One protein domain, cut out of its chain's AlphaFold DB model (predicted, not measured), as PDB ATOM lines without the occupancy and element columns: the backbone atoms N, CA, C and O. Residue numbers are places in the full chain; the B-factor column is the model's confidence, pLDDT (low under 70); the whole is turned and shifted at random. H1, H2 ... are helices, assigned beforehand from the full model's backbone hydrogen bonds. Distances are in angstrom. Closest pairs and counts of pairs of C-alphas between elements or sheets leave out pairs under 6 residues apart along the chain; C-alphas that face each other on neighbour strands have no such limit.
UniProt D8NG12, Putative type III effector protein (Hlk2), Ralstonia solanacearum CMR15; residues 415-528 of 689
ATOM      1  N   ALA A 415      -7.691  -7.901  10.645       88.88
ATOM      2  CA  ALA A 415      -6.676  -7.411  11.581       88.88
ATOM      3  C   ALA A 415      -5.351  -8.188  11.464       88.88
ATOM      4  O   ALA A 415      -4.287  -7.577  11.416       88.88
ATOM      5  N   GLN A 416      -5.405  -9.518  11.324       92.06
ATOM      6  CA  GLN A 416      -4.218 -10.351  11.098       92.06
ATOM      7  C   GLN A 416      -3.529 -10.021   9.765       92.06
ATOM      8  O   GLN A 416      -2.310  -9.874   9.731       92.06
ATOM      9  N   LYS A 417      -4.291  -9.821   8.678       92.44
ATOM     10  CA  LYS A 417      -3.733  -9.397   7.378       92.44
ATOM     11  C   LYS A 417      -3.124  -7.988   7.450       92.44
ATOM     12  O   LYS A 417      -2.076  -7.746   6.853       92.44
ATOM     13  N   GLN A 418      -3.739  -7.075   8.207       91.81
ATOM     14  CA  GLN A 418      -3.200  -5.733   8.457       91.81
ATOM     15  C   GLN A 418      -1.883  -5.789   9.253       91.81
ATOM     16  O   GLN A 418      -0.929  -5.098   8.896       91.81
ATOM     17  N   ALA A 419      -1.813  -6.634  10.284       92.25
ATOM     18  CA  ALA A 419      -0.614  -6.863  11.087       92.25
ATOM     19  C   ALA A 419       0.520  -7.502  10.269       92.25
ATOM     20  O   ALA A 419       1.630  -6.978  10.277       92.25
ATOM     21  N   ASP A 420       0.237  -8.549   9.484       92.62
ATOM     22  CA  ASP A 420       1.211  -9.167   8.569       92.62
ATOM     23  C   ASP A 420       1.765  -8.139   7.560       92.62
ATOM     24  O   ASP A 420       2.954  -8.138   7.239       92.62
ATOM     25  N   GLY A 421       0.914  -7.224   7.077       91.81
ATOM     26  CA  GLY A 421       1.315  -6.124   6.197       91.81
ATOM     27  C   GLY A 421       2.189  -5.060   6.870       91.81
ATOM     28  O   GLY A 421       3.057  -4.495   6.208       91.81
ATOM     29  N   LEU A 422       1.992  -4.791   8.166       91.00
ATOM     30  CA  LEU A 422       2.830  -3.870   8.946       91.00
ATOM     31  C   LEU A 422       4.167  -4.493   9.340       91.00
ATOM     32  O   LEU A 422       5.198  -3.856   9.159       91.00
ATOM     33  N   LEU A 423       4.176  -5.750   9.789       91.94
ATOM     34  CA  LEU A 423       5.400  -6.482  10.142       91.94
ATOM     35  C   LEU A 423       6.354  -6.651   8.946       91.94
ATOM     36  O   LEU A 423       7.560  -6.761   9.134       91.94
ATOM     37  N   ARG A 424       5.837  -6.619   7.711       89.25
ATOM     38  CA  ARG A 424       6.649  -6.562   6.481       89.25
ATOM     39  C   ARG A 424       7.238  -5.179   6.179       89.25
ATOM     40  O   ARG A 424       8.223  -5.105   5.453       89.25
ATOM     41  N   ARG A 425       6.635  -4.093   6.679       86.69
ATOM     42  CA  ARG A 425       7.116  -2.709   6.486       86.69
ATOM     43  C   ARG A 425       7.974  -2.204   7.649       86.69
ATOM     44  O   ARG A 425       8.827  -1.355   7.422       86.69
ATOM     45  N   CYS A 426       7.806  -2.775   8.840       88.06
ATOM     46  CA  CYS A 426       8.648  -2.583  10.021       88.06
ATOM     47  C   CYS A 426       9.507  -3.844  10.276       88.06
ATOM     48  O   CYS A 426       9.093  -4.723  11.038       88.06
ATOM     49  N   PRO A 427      10.679  -3.982   9.623       87.44
ATOM     50  CA  PRO A 427      11.538  -5.158   9.771       87.44
ATOM     51  C   PRO A 427      12.488  -5.110  10.983       87.44
ATOM     52  O   PRO A 427      13.164  -6.103  11.232       87.44
ATOM     53  N   VAL A 428      12.569  -3.993  11.721       94.00
ATOM     54  CA  VAL A 428      13.529  -3.787  12.825       94.00
ATOM     55  C   VAL A 428      13.046  -4.409  14.139       94.00
ATOM     56  O   VAL A 428      11.943  -4.132  14.594       94.00
ATOM     57  N   ASP A 429      13.825  -5.303  14.746       94.19
ATOM     58  CA  ASP A 429      13.519  -5.956  16.040       94.19
ATOM     59  C   ASP A 429      14.314  -5.338  17.182       94.19
ATOM     60  O   ASP A 429      15.263  -4.575  16.974       94.19
ATOM     61  N   SER A 430      13.920  -5.674  18.414       94.44
ATOM     62  CA  SER A 430      14.631  -5.175  19.588       94.44
ATOM     63  C   SER A 430      16.061  -5.718  19.702       94.44
ATOM     64  O   SER A 430      16.907  -5.011  20.244       94.44
ATOM     65  N   GLU A 431      16.372  -6.892  19.128       95.31
ATOM     66  CA  GLU A 431      17.754  -7.393  19.032       95.31
ATOM     67  C   GLU A 431      18.592  -6.521  18.089       95.31
ATOM     68  O   GLU A 431      19.638  -6.015  18.498       95.31
ATOM     69  N   THR A 432      18.129  -6.285  16.855       93.56
ATOM     70  CA  THR A 432      18.833  -5.418  15.896       93.56
ATOM     71  C   THR A 432      19.002  -4.007  16.456       93.56
ATOM     72  O   THR A 432      20.103  -3.456  16.412       93.56
ATOM     73  N   ALA A 433      17.952  -3.431  17.048       94.44
ATOM     74  CA  ALA A 433      18.035  -2.106  17.652       94.44
ATOM     75  C   ALA A 433      19.029  -2.059  18.827       94.44
ATOM     76  O   ALA A 433      19.811  -1.115  18.923       94.44
ATOM     77  N   ALA A 434      19.058  -3.082  19.689       93.00
ATOM     78  CA  ALA A 434      20.026  -3.172  20.784       93.00
ATOM     79  C   ALA A 434      21.470  -3.362  20.285       93.00
ATOM     80  O   ALA A 434      22.380  -2.736  20.827       93.00
ATOM     81  N   ARG A 435      21.687  -4.162  19.230       91.81
ATOM     82  CA  ARG A 435      23.009  -4.409  18.625       91.81
ATOM     83  C   ARG A 435      23.681  -3.124  18.135       91.81
ATOM     84  O   ARG A 435      24.884  -2.962  18.314       91.81
ATOM     85  N   PHE A 436      22.904  -2.210  17.559       91.25
ATOM     86  CA  PHE A 436      23.371  -0.890  17.122       91.25
ATOM     87  C   PHE A 436      23.213   0.204  18.198       91.25
ATOM     88  O   PHE A 436      23.373   1.384  17.901       91.25
ATOM     89  N   GLY A 437      22.876  -0.145  19.447       89.44
ATOM     90  CA  GLY A 437      22.699   0.825  20.537       89.44
ATOM     91  C   GLY A 437      21.573   1.846  20.315       89.44
ATOM     92  O   GLY A 437      21.565   2.896  20.952       89.44
ATOM     93  N   GLY A 438      20.638   1.553  19.406       92.69
ATOM     94  CA  GLY A 438      19.586   2.461  18.953       92.69
ATOM     95  C   GLY A 438      19.988   3.445  17.853       92.69
ATOM     96  O   GLY A 438      19.130   4.230  17.457       92.69
ATOM     97  N   ASP A 439      21.224   3.399  17.337       93.12
ATOM     98  CA  ASP A 439      21.682   4.297  16.267       93.12
ATOM     99  C   ASP A 439      20.797   4.167  15.018       93.12
ATOM    100  O   ASP A 439      20.877   3.199  14.256       93.12
ATOM    101  N   ALA A 440      19.947   5.175  14.816       93.06
ATOM    102  CA  ALA A 440      18.973   5.215  13.737       93.06
ATOM    103  C   ALA A 440      19.630   5.122  12.352       93.06
ATOM    104  O   ALA A 440      19.064   4.483  11.467       93.06
ATOM    105  N   VAL A 441      20.818   5.712  12.169       92.19
ATOM    106  CA  VAL A 441      21.557   5.692  10.898       92.19
ATOM    107  C   VAL A 441      22.142   4.303  10.660       92.19
ATOM    108  O   VAL A 441      21.945   3.738   9.590       92.19
ATOM    109  N   ALA A 442      22.791   3.702  11.661       91.56
ATOM    110  CA  ALA A 442      23.360   2.359  11.516       91.56
ATOM    111  C   ALA A 442      22.286   1.274  11.298       91.56
ATOM    112  O   ALA A 442      22.464   0.366  10.485       91.56
ATOM    113  N   ILE A 443      21.136   1.385  11.972       94.12
ATOM    114  CA  ILE A 443      19.992   0.482  11.775       94.12
ATOM    115  C   ILE A 443      19.404   0.668  10.365       94.12
ATOM    116  O   ILE A 443      19.110  -0.312   9.679       94.12
ATOM    117  N   ALA A 444      19.259   1.909   9.902       92.19
ATOM    118  CA  ALA A 444      18.778   2.227   8.560       92.19
ATOM    119  C   ALA A 444      19.721   1.713   7.454       92.19
ATOM    120  O   ALA A 444      19.249   1.065   6.514       92.19
ATOM    121  N   ASP A 445      21.036   1.899   7.617       89.75
ATOM    122  CA  ASP A 445      22.087   1.326   6.765       89.75
ATOM    123  C   ASP A 445      21.960  -0.206   6.674       89.75
ATOM    124  O   ASP A 445      21.992  -0.774   5.579       89.75
ATOM    125  N   ALA A 446      21.758  -0.889   7.809       90.44
ATOM    126  CA  ALA A 446      21.635  -2.349   7.858       90.44
ATOM    127  C   ALA A 446      20.424  -2.868   7.057       90.44
ATOM    128  O   ALA A 446      20.509  -3.917   6.414       90.44
ATOM    129  N   PHE A 447      19.322  -2.108   7.026       90.06
ATOM    130  CA  PHE A 447      18.154  -2.391   6.183       90.06
ATOM    131  C   PHE A 447      18.258  -1.823   4.751       90.06
ATOM    132  O   PHE A 447      17.364  -2.056   3.934       90.06
ATOM    133  N   GLY A 448      19.349  -1.132   4.406       86.88
ATOM    134  CA  GLY A 448      19.566  -0.524   3.090       86.88
ATOM    135  C   GLY A 448      18.607   0.626   2.775       86.88
ATOM    136  O   GLY A 448      18.148   0.738   1.638       86.88
ATOM    137  N   LYS A 449      18.259   1.428   3.785       89.88
ATOM    138  CA  LYS A 449      17.561   2.712   3.626       89.88
ATOM    139  C   LYS A 449      18.559   3.793   3.191       89.88
ATOM    140  O   LYS A 449      19.764   3.607   3.315       89.88
ATOM    141  N   ASP A 450      18.060   4.915   2.680       87.44
ATOM    142  CA  ASP A 450      18.901   6.061   2.324       87.44
ATOM    143  C   ASP A 450      19.048   7.001   3.526       87.44
ATOM    144  O   ASP A 450      18.080   7.620   3.960       87.44
ATOM    145  N   THR A 451      20.254   7.084   4.080       89.25
ATOM    146  CA  THR A 451      20.588   7.866   5.281       89.25
ATOM    147  C   THR A 451      21.217   9.224   4.970       89.25
ATOM    148  O   THR A 451      21.364  10.053   5.871       89.25
ATOM    149  N   ARG A 452      21.576   9.482   3.703       86.50
ATOM    150  CA  ARG A 452      22.482  10.573   3.296       86.50
ATOM    151  C   ARG A 452      21.994  11.963   3.700       86.50
ATOM    152  O   ARG A 452      22.805  12.820   4.045       86.50
ATOM    153  N   ASP A 453      20.684  12.201   3.671       87.81
ATOM    154  CA  ASP A 453      20.105  13.486   4.075       87.81
ATOM    155  C   ASP A 453      20.231  13.732   5.588       87.81
ATOM    156  O   ASP A 453      20.568  14.847   5.994       87.81
ATOM    157  N   ILE A 454      20.040  12.698   6.416       91.06
ATOM    158  CA  ILE A 454      20.230  12.772   7.873       91.06
ATOM    159  C   ILE A 454      21.712  12.887   8.219       91.06
ATOM    160  O   ILE A 454      22.069  13.742   9.023       91.06
ATOM    161  N   GLU A 455      22.588  12.112   7.581       88.00
ATOM    162  CA  GLU A 455      24.037  12.213   7.803       88.00
ATOM    163  C   GLU A 455      24.573  13.601   7.420       88.00
ATOM    164  O   GLU A 455      25.318  14.213   8.191       88.00
ATOM    165  N   ARG A 456      24.110  14.170   6.297       87.00
ATOM    166  CA  ARG A 456      24.417  15.558   5.922       87.00
ATOM    167  C   ARG A 456      23.909  16.559   6.961       87.00
ATOM    168  O   ARG A 456      24.617  17.517   7.250       87.00
ATOM    169  N   LEU A 457      22.712  16.364   7.519       89.62
ATOM    170  CA  LEU A 457      22.158  17.232   8.569       89.62
ATOM    171  C   LEU A 457      22.912  17.107   9.903       89.62
ATOM    172  O   LEU A 457      23.144  18.119  10.555       89.62
ATOM    173  N   MET A 458      23.349  15.903  10.286       86.50
ATOM    174  CA  MET A 458      24.214  15.672  11.453       86.50
ATOM    175  C   MET A 458      25.600  16.312  11.271       86.50
ATOM    176  O   MET A 458      26.193  16.786  12.238       86.50
ATOM    177  N   GLY A 459      26.109  16.351  10.034       78.69
ATOM    178  CA  GLY A 459      27.334  17.062   9.662       78.69
ATOM    179  C   GLY A 459      27.171  18.577   9.461       78.69
ATOM    180  O   GLY A 459      28.172  19.304   9.500       78.69
ATOM    181  N   ASP A 460      25.949  19.088   9.260       81.25
ATOM    182  CA  ASP A 460      25.707  20.515   9.038       81.25
ATOM    183  C   ASP A 460      25.839  21.313  10.338       81.25
ATOM    184  O   ASP A 460      24.952  21.390  11.186       81.25
ATOM    185  N   ARG A 461      26.958  22.027  10.421       69.12
ATOM    186  CA  ARG A 461      27.342  22.924  11.515       69.12
ATOM    187  C   ARG A 461      26.341  24.063  11.774       69.12
ATOM    188  O   ARG A 461      26.452  24.722  12.806       69.12
ATOM    189  N   LYS A 462      25.416  24.353  10.849       74.81
ATOM    190  CA  LYS A 462      24.360  25.369  11.023       74.81
ATOM    191  C   LYS A 462      23.063  24.794  11.595       74.81
ATOM    192  O   LYS A 462      22.319  25.558  12.230       74.81
ATOM    193  N   ALA A 463      22.807  23.501  11.395       83.75
ATOM    194  CA  ALA A 463      21.635  22.813  11.915       83.75
ATOM    195  C   ALA A 463      21.661  22.791  13.454       83.75
ATOM    196  O   ALA A 463      22.710  22.672  14.087       83.75
ATOM    197  N   SER A 464      20.497  22.958  14.082       87.69
ATOM    198  CA  SER A 464      20.358  22.765  15.528       87.69
ATOM    199  C   SER A 464      20.093  21.293  15.827       87.69
ATOM    200  O   SER A 464      19.344  20.645  15.097       87.69
ATOM    201  N   ALA A 465      20.629  20.776  16.936       90.50
ATOM    202  CA  ALA A 465      20.419  19.385  17.351       90.50
ATOM    203  C   ALA A 465      18.929  18.981  17.348       90.50
ATOM    204  O   ALA A 465      18.574  17.941  16.805       90.50
ATOM    205  N   ALA A 466      18.040  19.854  17.839       91.50
ATOM    206  CA  ALA A 466      16.591  19.632  17.828       91.50
ATOM    207  C   ALA A 466      15.991  19.487  16.414       91.50
ATOM    208  O   ALA A 466      15.096  18.667  16.207       91.50
ATOM    209  N   MET A 467      16.479  20.251  15.426       92.56
ATOM    210  CA  MET A 467      16.034  20.132  14.031       92.56
ATOM    211  C   MET A 467      16.438  18.771  13.464       92.56
ATOM    212  O   MET A 467      15.587  18.054  12.945       92.56
ATOM    213  N   VAL A 468      17.706  18.387  13.633       93.75
ATOM    214  CA  VAL A 468      18.227  17.101  13.147       93.75
ATOM    215  C   VAL A 468      17.515  15.930  13.828       93.75
ATOM    216  O   VAL A 468      17.093  14.998  13.154       93.75
ATOM    217  N   ALA A 469      17.289  16.005  15.141       94.88
ATOM    218  CA  ALA A 469      16.551  15.000  15.902       94.88
ATOM    219  C   ALA A 469      15.060  14.924  15.517       94.88
ATOM    220  O   ALA A 469      14.452  13.857  15.598       94.88
ATOM    221  N   THR A 470      14.454  16.029  15.073       95.44
ATOM    222  CA  THR A 470      13.093  16.021  14.508       95.44
ATOM    223  C   THR A 470      13.074  15.317  13.152       95.44
ATOM    224  O   THR A 470      12.263  14.415  12.954       95.44
ATOM    225  N   SER A 471      13.996  15.663  12.247       95.94
ATOM    226  CA  SER A 471      14.127  14.991  10.948       95.94
ATOM    227  C   SER A 471      14.442  13.500  11.105       95.94
ATOM    228  O   SER A 471      13.833  12.675  10.437       95.94
ATOM    229  N   MET A 472      15.317  13.128  12.042       95.94
ATOM    230  CA  MET A 472      15.668  11.732  12.309       95.94
ATOM    231  C   MET A 472      14.457  10.915  12.787       95.94
ATOM    232  O   MET A 472      14.259   9.800  12.313       95.94
ATOM    233  N   ARG A 473      13.594  11.473  13.654       96.12
ATOM    234  CA  ARG A 473      12.327  10.820  14.044       96.12
ATOM    235  C   ARG A 473      11.356  10.685  12.860       96.12
ATOM    236  O   ARG A 473      10.731   9.641  12.716       96.12
ATOM    237  N   GLN A 474      11.267  11.694  11.987       95.81
ATOM    238  CA  GLN A 474      10.434  11.648  10.772       95.81
ATOM    239  C   GLN A 474      10.901  10.580   9.768       95.81
ATOM    240  O   GLN A 474      10.070   9.879   9.191       95.81
ATOM    241  N   GLU A 475      12.212  10.420   9.588       95.88
ATOM    242  CA  GLU A 475      12.778   9.362   8.747       95.88
ATOM    243  C   GLU A 475      12.588   7.971   9.368       95.88
ATOM    244  O   GLU A 475      12.164   7.050   8.676       95.88
ATOM    245  N   VAL A 476      12.782   7.814  10.684       95.31
ATOM    246  CA  VAL A 476      12.494   6.559  11.412       95.31
ATOM    247  C   VAL A 476      11.033   6.124  11.227       95.31
ATOM    248  O   VAL A 476      10.788   4.963  10.893       95.31
ATOM    249  N   ASP A 477      10.077   7.050  11.343       93.88
ATOM    250  CA  ASP A 477       8.654   6.826  11.040       93.88
ATOM    251  C   ASP A 477       8.422   6.340   9.594       93.88
ATOM    252  O   ASP A 477       7.564   5.487   9.340       93.88
ATOM    253  N   GLY A 478       9.172   6.886   8.630       92.75
ATOM    254  CA  GLY A 478       9.111   6.505   7.215       92.75
ATOM    255  C   GLY A 478       9.774   5.156   6.914       92.75
ATOM    256  O   GLY A 478       9.293   4.388   6.077       92.75
ATOM    257  N   TRP A 479      10.864   4.833   7.608       93.19
ATOM    258  CA  TRP A 479      11.638   3.612   7.405       93.19
ATOM    259  C   TRP A 479      11.026   2.393   8.097       93.19
ATOM    260  O   TRP A 479      11.124   1.292   7.540       93.19
ATOM    261  N   PHE A 480      10.415   2.592   9.271       93.56
ATOM    262  CA  PHE A 480      10.015   1.534  10.204       93.56
ATOM    263  C   PHE A 480       8.552   1.618  10.685       93.56
ATOM    264  O   PHE A 480       8.178   0.845  11.562       93.56
ATOM    265  N   GLU A 481       7.709   2.453  10.063       93.06
ATOM    266  CA  GLU A 481       6.310   2.742  10.447       93.06
ATOM    267  C   GLU A 481       6.139   3.467  11.793       93.06
ATOM    268  O   GLU A 481       6.897   3.290  12.744       93.06
ATOM    269  N   ARG A 482       5.063   4.259  11.886       93.44
ATOM    270  CA  ARG A 482       4.740   5.030  13.093       93.44
ATOM    271  C   ARG A 482       4.291   4.143  14.248       93.44
ATOM    272  O   ARG A 482       3.448   3.252  14.066       93.44
ATOM    273  N   ARG A 483       4.749   4.478  15.456       93.75
ATOM    274  CA  ARG A 483       4.377   3.834  16.727       93.75
ATOM    275  C   ARG A 483       2.869   3.658  16.885       93.75
ATOM    276  O   ARG A 483       2.400   2.544  17.113       93.75
ATOM    277  N   GLU A 484       2.098   4.728  16.702       95.06
ATOM    278  CA  GLU A 484       0.650   4.756  16.954       95.06
ATOM    279  C   GLU A 484      -0.090   3.769  16.042       95.06
ATOM    280  O   GLU A 484      -1.120   3.199  16.410       95.06
ATOM    281  N   ARG A 485       0.447   3.528  14.838       93.94
ATOM    282  CA  ARG A 485      -0.115   2.585  13.868       93.94
ATOM    283  C   ARG A 485       0.137   1.134  14.274       93.94
ATOM    284  O   ARG A 485      -0.756   0.301  14.113       93.94
ATOM    285  N   LEU A 486       1.322   0.835  14.808       93.62
ATOM    286  CA  LEU A 486       1.648  -0.483  15.361       93.62
ATOM    287  C   LEU A 486       0.800  -0.768  16.613       93.62
ATOM    288  O   LEU A 486       0.219  -1.847  16.725       93.62
ATOM    289  N   GLU A 487       0.644   0.217  17.501       95.31
ATOM    290  CA  GLU A 487      -0.203   0.118  18.698       95.31
ATOM    291  C   GLU A 487      -1.685  -0.078  18.356       95.31
ATOM    292  O   GLU A 487      -2.321  -0.983  18.904       95.31
ATOM    293  N   GLN A 488      -2.226   0.698  17.406       95.81
ATOM    294  CA  GLN A 488      -3.615   0.580  16.945       95.81
ATOM    295  C   GLN A 488      -3.928  -0.801  16.352       95.81
ATOM    296  O   GLN A 488      -5.057  -1.276  16.464       95.81
ATOM    297  N   VAL A 489      -2.969  -1.441  15.678       93.31
ATOM    298  CA  VAL A 489      -3.184  -2.784  15.122       93.31
ATOM    299  C   VAL A 489      -2.983  -3.859  16.182       93.31
ATOM    300  O   VAL A 489      -3.780  -4.794  16.232       93.31
ATOM    301  N   ARG A 490      -2.013  -3.695  17.088       94.94
ATOM    302  CA  ARG A 490      -1.830  -4.589  18.240       94.94
ATOM    303  C   ARG A 490      -3.087  -4.655  19.115       94.94
ATOM    304  O   ARG A 490      -3.477  -5.745  19.509       94.94
ATOM    305  N   SER A 491      -3.761  -3.528  19.367       94.12
ATOM    306  CA  SER A 491      -4.987  -3.490  20.187       94.12
ATOM    307  C   SER A 491      -6.224  -4.130  19.535       94.12
ATOM    308  O   SER A 491      -7.255  -4.265  20.189       94.12
ATOM    309  N   ARG A 492      -6.136  -4.542  18.261       94.12
ATOM    310  CA  ARG A 492      -7.196  -5.253  17.517       94.12
ATOM    311  C   ARG A 492      -6.963  -6.764  17.417       94.12
ATOM    312  O   ARG A 492      -7.746  -7.453  16.764       94.12
ATOM    313  N   LEU A 493      -5.881  -7.272  18.004       92.94
ATOM    314  CA  LEU A 493      -5.529  -8.691  18.025       92.94
ATOM    315  C   LEU A 493      -5.787  -9.287  19.414       92.94
ATOM    316  O   LEU A 493      -5.803  -8.575  20.415       92.94
ATOM    317  N   SER A 494      -5.955 -10.611  19.477       90.69
ATOM    318  CA  SER A 494      -5.926 -11.326  20.758       90.69
ATOM    319  C   SER A 494      -4.523 -11.259  21.370       90.69
ATOM    320  O   SER A 494      -3.521 -11.251  20.648       90.69
ATOM    321  N   ALA A 495      -4.441 -11.286  22.702       88.06
ATOM    322  CA  ALA A 495      -3.180 -11.466  23.420       88.06
ATOM    323  C   ALA A 495      -2.479 -12.792  23.053       88.06
ATOM    324  O   ALA A 495      -1.257 -12.878  23.117       88.06
ATOM    325  N   GLU A 496      -3.252 -13.792  22.621       90.44
ATOM    326  CA  GLU A 496      -2.782 -15.119  22.205       90.44
ATOM    327  C   GLU A 496      -2.317 -15.176  20.735       90.44
ATOM    328  O   GLU A 496      -1.741 -16.176  20.311       90.44
ATOM    329  N   ASP A 497      -2.549 -14.129  19.927       92.25
ATOM    330  CA  ASP A 497      -2.072 -14.106  18.538       92.25
ATOM    331  C   ASP A 497      -0.548 -13.868  18.514       92.25
ATOM    332  O   ASP A 497      -0.089 -12.853  19.048       92.25
ATOM    333  N   PRO A 498       0.267 -14.722  17.861       91.12
ATOM    334  CA  PRO A 498       1.726 -14.557  17.833       91.12
ATOM    335  C   PRO A 498       2.176 -13.204  17.252       91.12
ATOM    336  O   PRO A 498       3.231 -12.679  17.619       91.12
ATOM    337  N   ARG A 499       1.354 -12.570  16.403       94.19
ATOM    338  CA  ARG A 499       1.609 -11.220  15.871       94.19
ATOM    339  C   ARG A 499       1.629 -10.150  16.958       94.19
ATOM    340  O   ARG A 499       2.342  -9.165  16.801       94.19
ATOM    341  N   THR A 500       0.897 -10.335  18.056       93.00
ATOM    342  CA  THR A 500       0.901  -9.429  19.215       93.00
ATOM    343  C   THR A 500       2.278  -9.396  19.882       93.00
ATOM    344  O   THR A 500       2.755  -8.320  20.258       93.00
ATOM    345  N   GLY A 501       2.959 -10.548  19.942       93.19
ATOM    346  CA  GLY A 501       4.355 -10.654  20.372       93.19
ATOM    347  C   GLY A 501       5.298  -9.910  19.427       93.19
ATOM    348  O   GLY A 501       6.020  -9.016  19.863       93.19
ATOM    349  N   HIS A 502       5.223 -10.193  18.121       94.50
ATOM    350  CA  HIS A 502       6.055  -9.515  17.120       94.50
ATOM    351  C   HIS A 502       5.854  -7.992  17.103       94.50
ATOM    352  O   HIS A 502       6.831  -7.254  17.125       94.50
ATOM    353  N   LEU A 503       4.612  -7.492  17.121       95.25
ATOM    354  CA  LEU A 503       4.329  -6.049  17.169       95.25
ATOM    355  C   LEU A 503       4.855  -5.398  18.456       95.25
ATOM    356  O   LEU A 503       5.294  -4.252  18.423       95.25
ATOM    357  N   THR A 504       4.842  -6.116  19.581       95.69
ATOM    358  CA  THR A 504       5.415  -5.628  20.846       95.69
ATOM    359  C   THR A 504       6.943  -5.565  20.795       95.69
ATOM    360  O   THR A 504       7.523  -4.623  21.331       95.69
ATOM    361  N   ASP A 505       7.594  -6.501  20.104       96.19
ATOM    362  CA  ASP A 505       9.035  -6.436  19.847       96.19
ATOM    363  C   ASP A 505       9.412  -5.265  18.917       96.19
ATOM    364  O   ASP A 505      10.308  -4.491  19.254       96.19
ATOM    365  N   ARG A 506       8.665  -5.049  17.822       95.69
ATOM    366  CA  ARG A 506       8.848  -3.874  16.943       95.69
ATOM    367  C   ARG A 506       8.679  -2.554  17.708       95.69
ATOM    368  O   ARG A 506       9.477  -1.639  17.542       95.69
ATOM    369  N   LEU A 507       7.687  -2.460  18.599       96.56
ATOM    370  CA  LEU A 507       7.499  -1.284  19.462       96.56
ATOM    371  C   LEU A 507       8.683  -1.064  20.416       96.56
ATOM    372  O   LEU A 507       9.162   0.061  20.535       96.56
ATOM    373  N   ARG A 508       9.223  -2.136  21.014       96.94
ATOM    374  CA  ARG A 508      10.447  -2.069  21.829       96.94
ATOM    375  C   ARG A 508      11.663  -1.629  21.006       96.94
ATOM    376  O   ARG A 508      12.512  -0.910  21.527       96.94
ATOM    377  N   ALA A 509      11.758  -2.022  19.737       96.62
ATOM    378  CA  ALA A 509      12.801  -1.538  18.835       96.62
ATOM    379  C   ALA A 509      12.718  -0.010  18.652       96.62
ATOM    380  O   ALA A 509      13.719   0.685  18.822       96.62
ATOM    381  N   LEU A 510      11.512   0.525  18.422       96.69
ATOM    382  CA  LEU A 510      11.276   1.973  18.356       96.69
ATOM    383  C   LEU A 510      11.551   2.683  19.699       96.69
ATOM    384  O   LEU A 510      12.056   3.802  19.690       96.69
ATOM    385  N   ASP A 511      11.303   2.044  20.853       96.25
ATOM    386  CA  ASP A 511      11.693   2.568  22.180       96.25
ATOM    387  C   ASP A 511      13.215   2.653  22.373       96.25
ATOM    388  O   ASP A 511      13.706   3.486  23.135       96.25
ATOM    389  N   ILE A 512      13.988   1.755  21.754       96.31
ATOM    390  CA  ILE A 512      15.457   1.802  21.786       96.31
ATOM    391  C   ILE A 512      15.954   2.948  20.891       96.31
ATOM    392  O   ILE A 512      16.796   3.731  21.330       96.31
ATOM    393  N   ILE A 513      15.383   3.092  19.691       96.12
ATOM    394  CA  ILE A 513      15.753   4.143  18.734       96.12
ATOM    395  C   ILE A 513      15.405   5.539  19.268       96.12
ATOM    396  O   ILE A 513      16.279   6.396  19.315       96.12
ATOM    397  N   ASP A 514      14.178   5.798  19.734       96.00
ATOM    398  CA  ASP A 514      13.807   7.147  20.207       96.00
ATOM    399  C   ASP A 514      14.601   7.582  21.453       96.00
ATOM    400  O   ASP A 514      14.964   8.756  21.584       96.00
ATOM    401  N   ARG A 515      14.976   6.636  22.328       95.12
ATOM    402  CA  ARG A 515      15.925   6.913  23.417       95.12
ATOM    403  C   ARG A 515      17.290   7.328  22.881       95.12
ATOM    404  O   ARG A 515      17.824   8.315  23.370       95.12
ATOM    405  N   TYR A 516      17.831   6.642  21.871       93.88
ATOM    406  CA  TYR A 516      19.067   7.073  21.213       93.88
ATOM    407  C   TYR A 516      18.930   8.480  20.615       93.88
ATOM    408  O   TYR A 516      19.762   9.332  20.915       93.88
ATOM    409  N   VAL A 517      17.871   8.764  19.843       95.06
ATOM    410  CA  VAL A 517      17.687  10.088  19.214       95.06
ATOM    411  C   VAL A 517      17.579  11.194  20.267       95.06
ATOM    412  O   VAL A 517      18.173  12.257  20.111       95.06
ATOM    413  N   THR A 518      16.871  10.938  21.367       94.56
ATOM    414  CA  THR A 518      16.722  11.880  22.487       94.56
ATOM    415  C   THR A 518      18.044  12.112  23.225       94.56
ATOM    416  O   THR A 518      18.383  13.254  23.539       94.56
ATOM    417  N   THR A 519      18.831  11.058  23.451       92.19
ATOM    418  CA  THR A 519      20.178  11.148  24.032       92.19
ATOM    419  C   THR A 519      21.135  11.924  23.121       92.19
ATOM    420  O   THR A 519      21.822  12.841  23.572       92.19
ATOM    421  N   TRP A 520      21.128  11.616  21.822       91.69
ATOM    422  CA  TRP A 520      21.920  12.305  20.808       91.69
ATOM    423  C   TRP A 520      21.553  13.794  20.712       91.69
ATOM    424  O   TRP A 520      22.438  14.645  20.679       91.69
ATOM    425  N   GLU A 521      20.257  14.124  20.741       94.00
ATOM    426  CA  GLU A 521      19.748  15.502  20.725       94.00
ATOM    427  C   GLU A 521      20.298  16.320  21.905       94.00
ATOM    428  O   GLU A 521      20.764  17.449  21.721       94.00
ATOM    429  N   ALA A 522      20.298  15.731  23.107       92.50
ATOM    430  CA  ALA A 522      20.864  16.338  24.306       92.50
ATOM    431  C   ALA A 522      22.382  16.532  24.193       92.50
ATOM    432  O   ALA A 522      22.883  17.628  24.448       92.50
ATOM    433  N   ASP A 523      23.126  15.494  23.813       89.75
ATOM    434  CA  ASP A 523      24.590  15.537  23.766       89.75
ATOM    435  C   ASP A 523      25.110  16.461  22.657       89.75
ATOM    436  O   ASP A 523      26.031  17.246  22.895       89.75
ATOM    437  N   ALA A 524      24.469  16.478  21.487       88.19
ATOM    438  CA  ALA A 524      24.775  17.425  20.418       88.19
ATOM    439  C   ALA A 524      24.475  18.880  20.830       88.19
ATOM    440  O   ALA A 524      25.260  19.783  20.528       88.19
ATOM    441  N   ALA A 525      23.388  19.130  21.574       90.19
ATOM    442  CA  ALA A 525      23.095  20.456  22.125       90.19
ATOM    443  C   ALA A 525      24.095  20.876  23.222       90.19
ATOM    444  O   ALA A 525      24.525  22.032  23.237       90.19
ATOM    445  N   LYS A 526      24.511  19.949  24.099       89.19
ATOM    446  CA  LYS A 526      25.544  20.160  25.135       89.19
ATOM    447  C   LYS A 526      26.928  20.453  24.535       89.19
ATOM    448  O   LYS A 526      27.670  21.266  25.083       89.19
ATOM    449  N   CYS A 527      27.258  19.847  23.394       83.88
ATOM    450  CA  CYS A 527      28.519  20.043  22.668       83.88
ATOM    451  C   CYS A 527      28.515  21.224  21.676       83.88
ATOM    452  O   CYS A 527      29.507  21.439  20.978       83.88
ATOM    453  N   ALA A 528      27.429  21.999  21.576       84.81
ATOM    454  CA  ALA A 528      27.298  23.048  20.566       84.81
ATOM    455  C   ALA A 528      28.345  24.173  20.732       84.81
ATOM    456  O   ALA A 528      28.218  25.047  21.590       84.81
TER     457      ALA A 528
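What this domain is: This is residues 415 to 528 of the 689 residues of the protein "Putative type III effector protein (Hlk2)" of Ralstonia solanacearum CMR15 (UniProt D8NG12). One long helix, H7, runs along a rod-shaped domain; H6 packs along its first part and H5 along its last part, both running the opposite way to H7. H1 packs on H6 and H7 at one end, H2 packs on H7 midway, and H4 packs on H5. The printed part has 114 residues with seven named helices, H1 to H7 in order, and no named strand: all helix. It is compact, with a radius of gyration of the C-alphas of 15.1 A, and spans 49 by 24 by 23 A.

How they stand to each other: The hub is H7, residues 498 to 526. Start at H1, residues 415 to 423: it touches H7 at residues 499 to 503 alone, closest C-alphas Ala 419 and Arg 499, 6.8 A. H2, residues 430 to 435, touches H7 at 505 to 513 alone, closest C-alphas Ser 430 and Ala 509, 4.1 A. H3, residues 440 to 446, only just touches H7, with 3 pairs of C-alphas within 8 A, closest Ala 440 and Ile 513, 6.0 A. H4, residues 452 to 459, and H5, residues 465 to 480, form a hairpin, closest C-alphas Leu 457 and Val 468, 6.0 A. H5 touches H7 at 514 to 525 alone, closest C-alphas Ala 465 and Glu 521, 5.2 A, a shallow tilt of 17 degrees, opposite ways. H6, residues 483 to 490, forms a hairpin with H7, closest C-alphas Arg 490 and Thr 500, 5.6 A. In H1 to H7 every O i to N i+4 pair is within hydrogen-bond range.

Where its parts are: Find C-alpha 415 at (-6.676, -7.411, 11.581), where H1 begins. H5 measures 21.9 A; H7 runs 42.7 A to C-alpha 526 at (25.544, 20.160, 25.135).

The domain as a whole: The C-alphas farthest apart, Lys 462 and Glu 496, are 50.0 A apart. The printed part has no cut and no long link; residue 461 alone is under pLDDT 70.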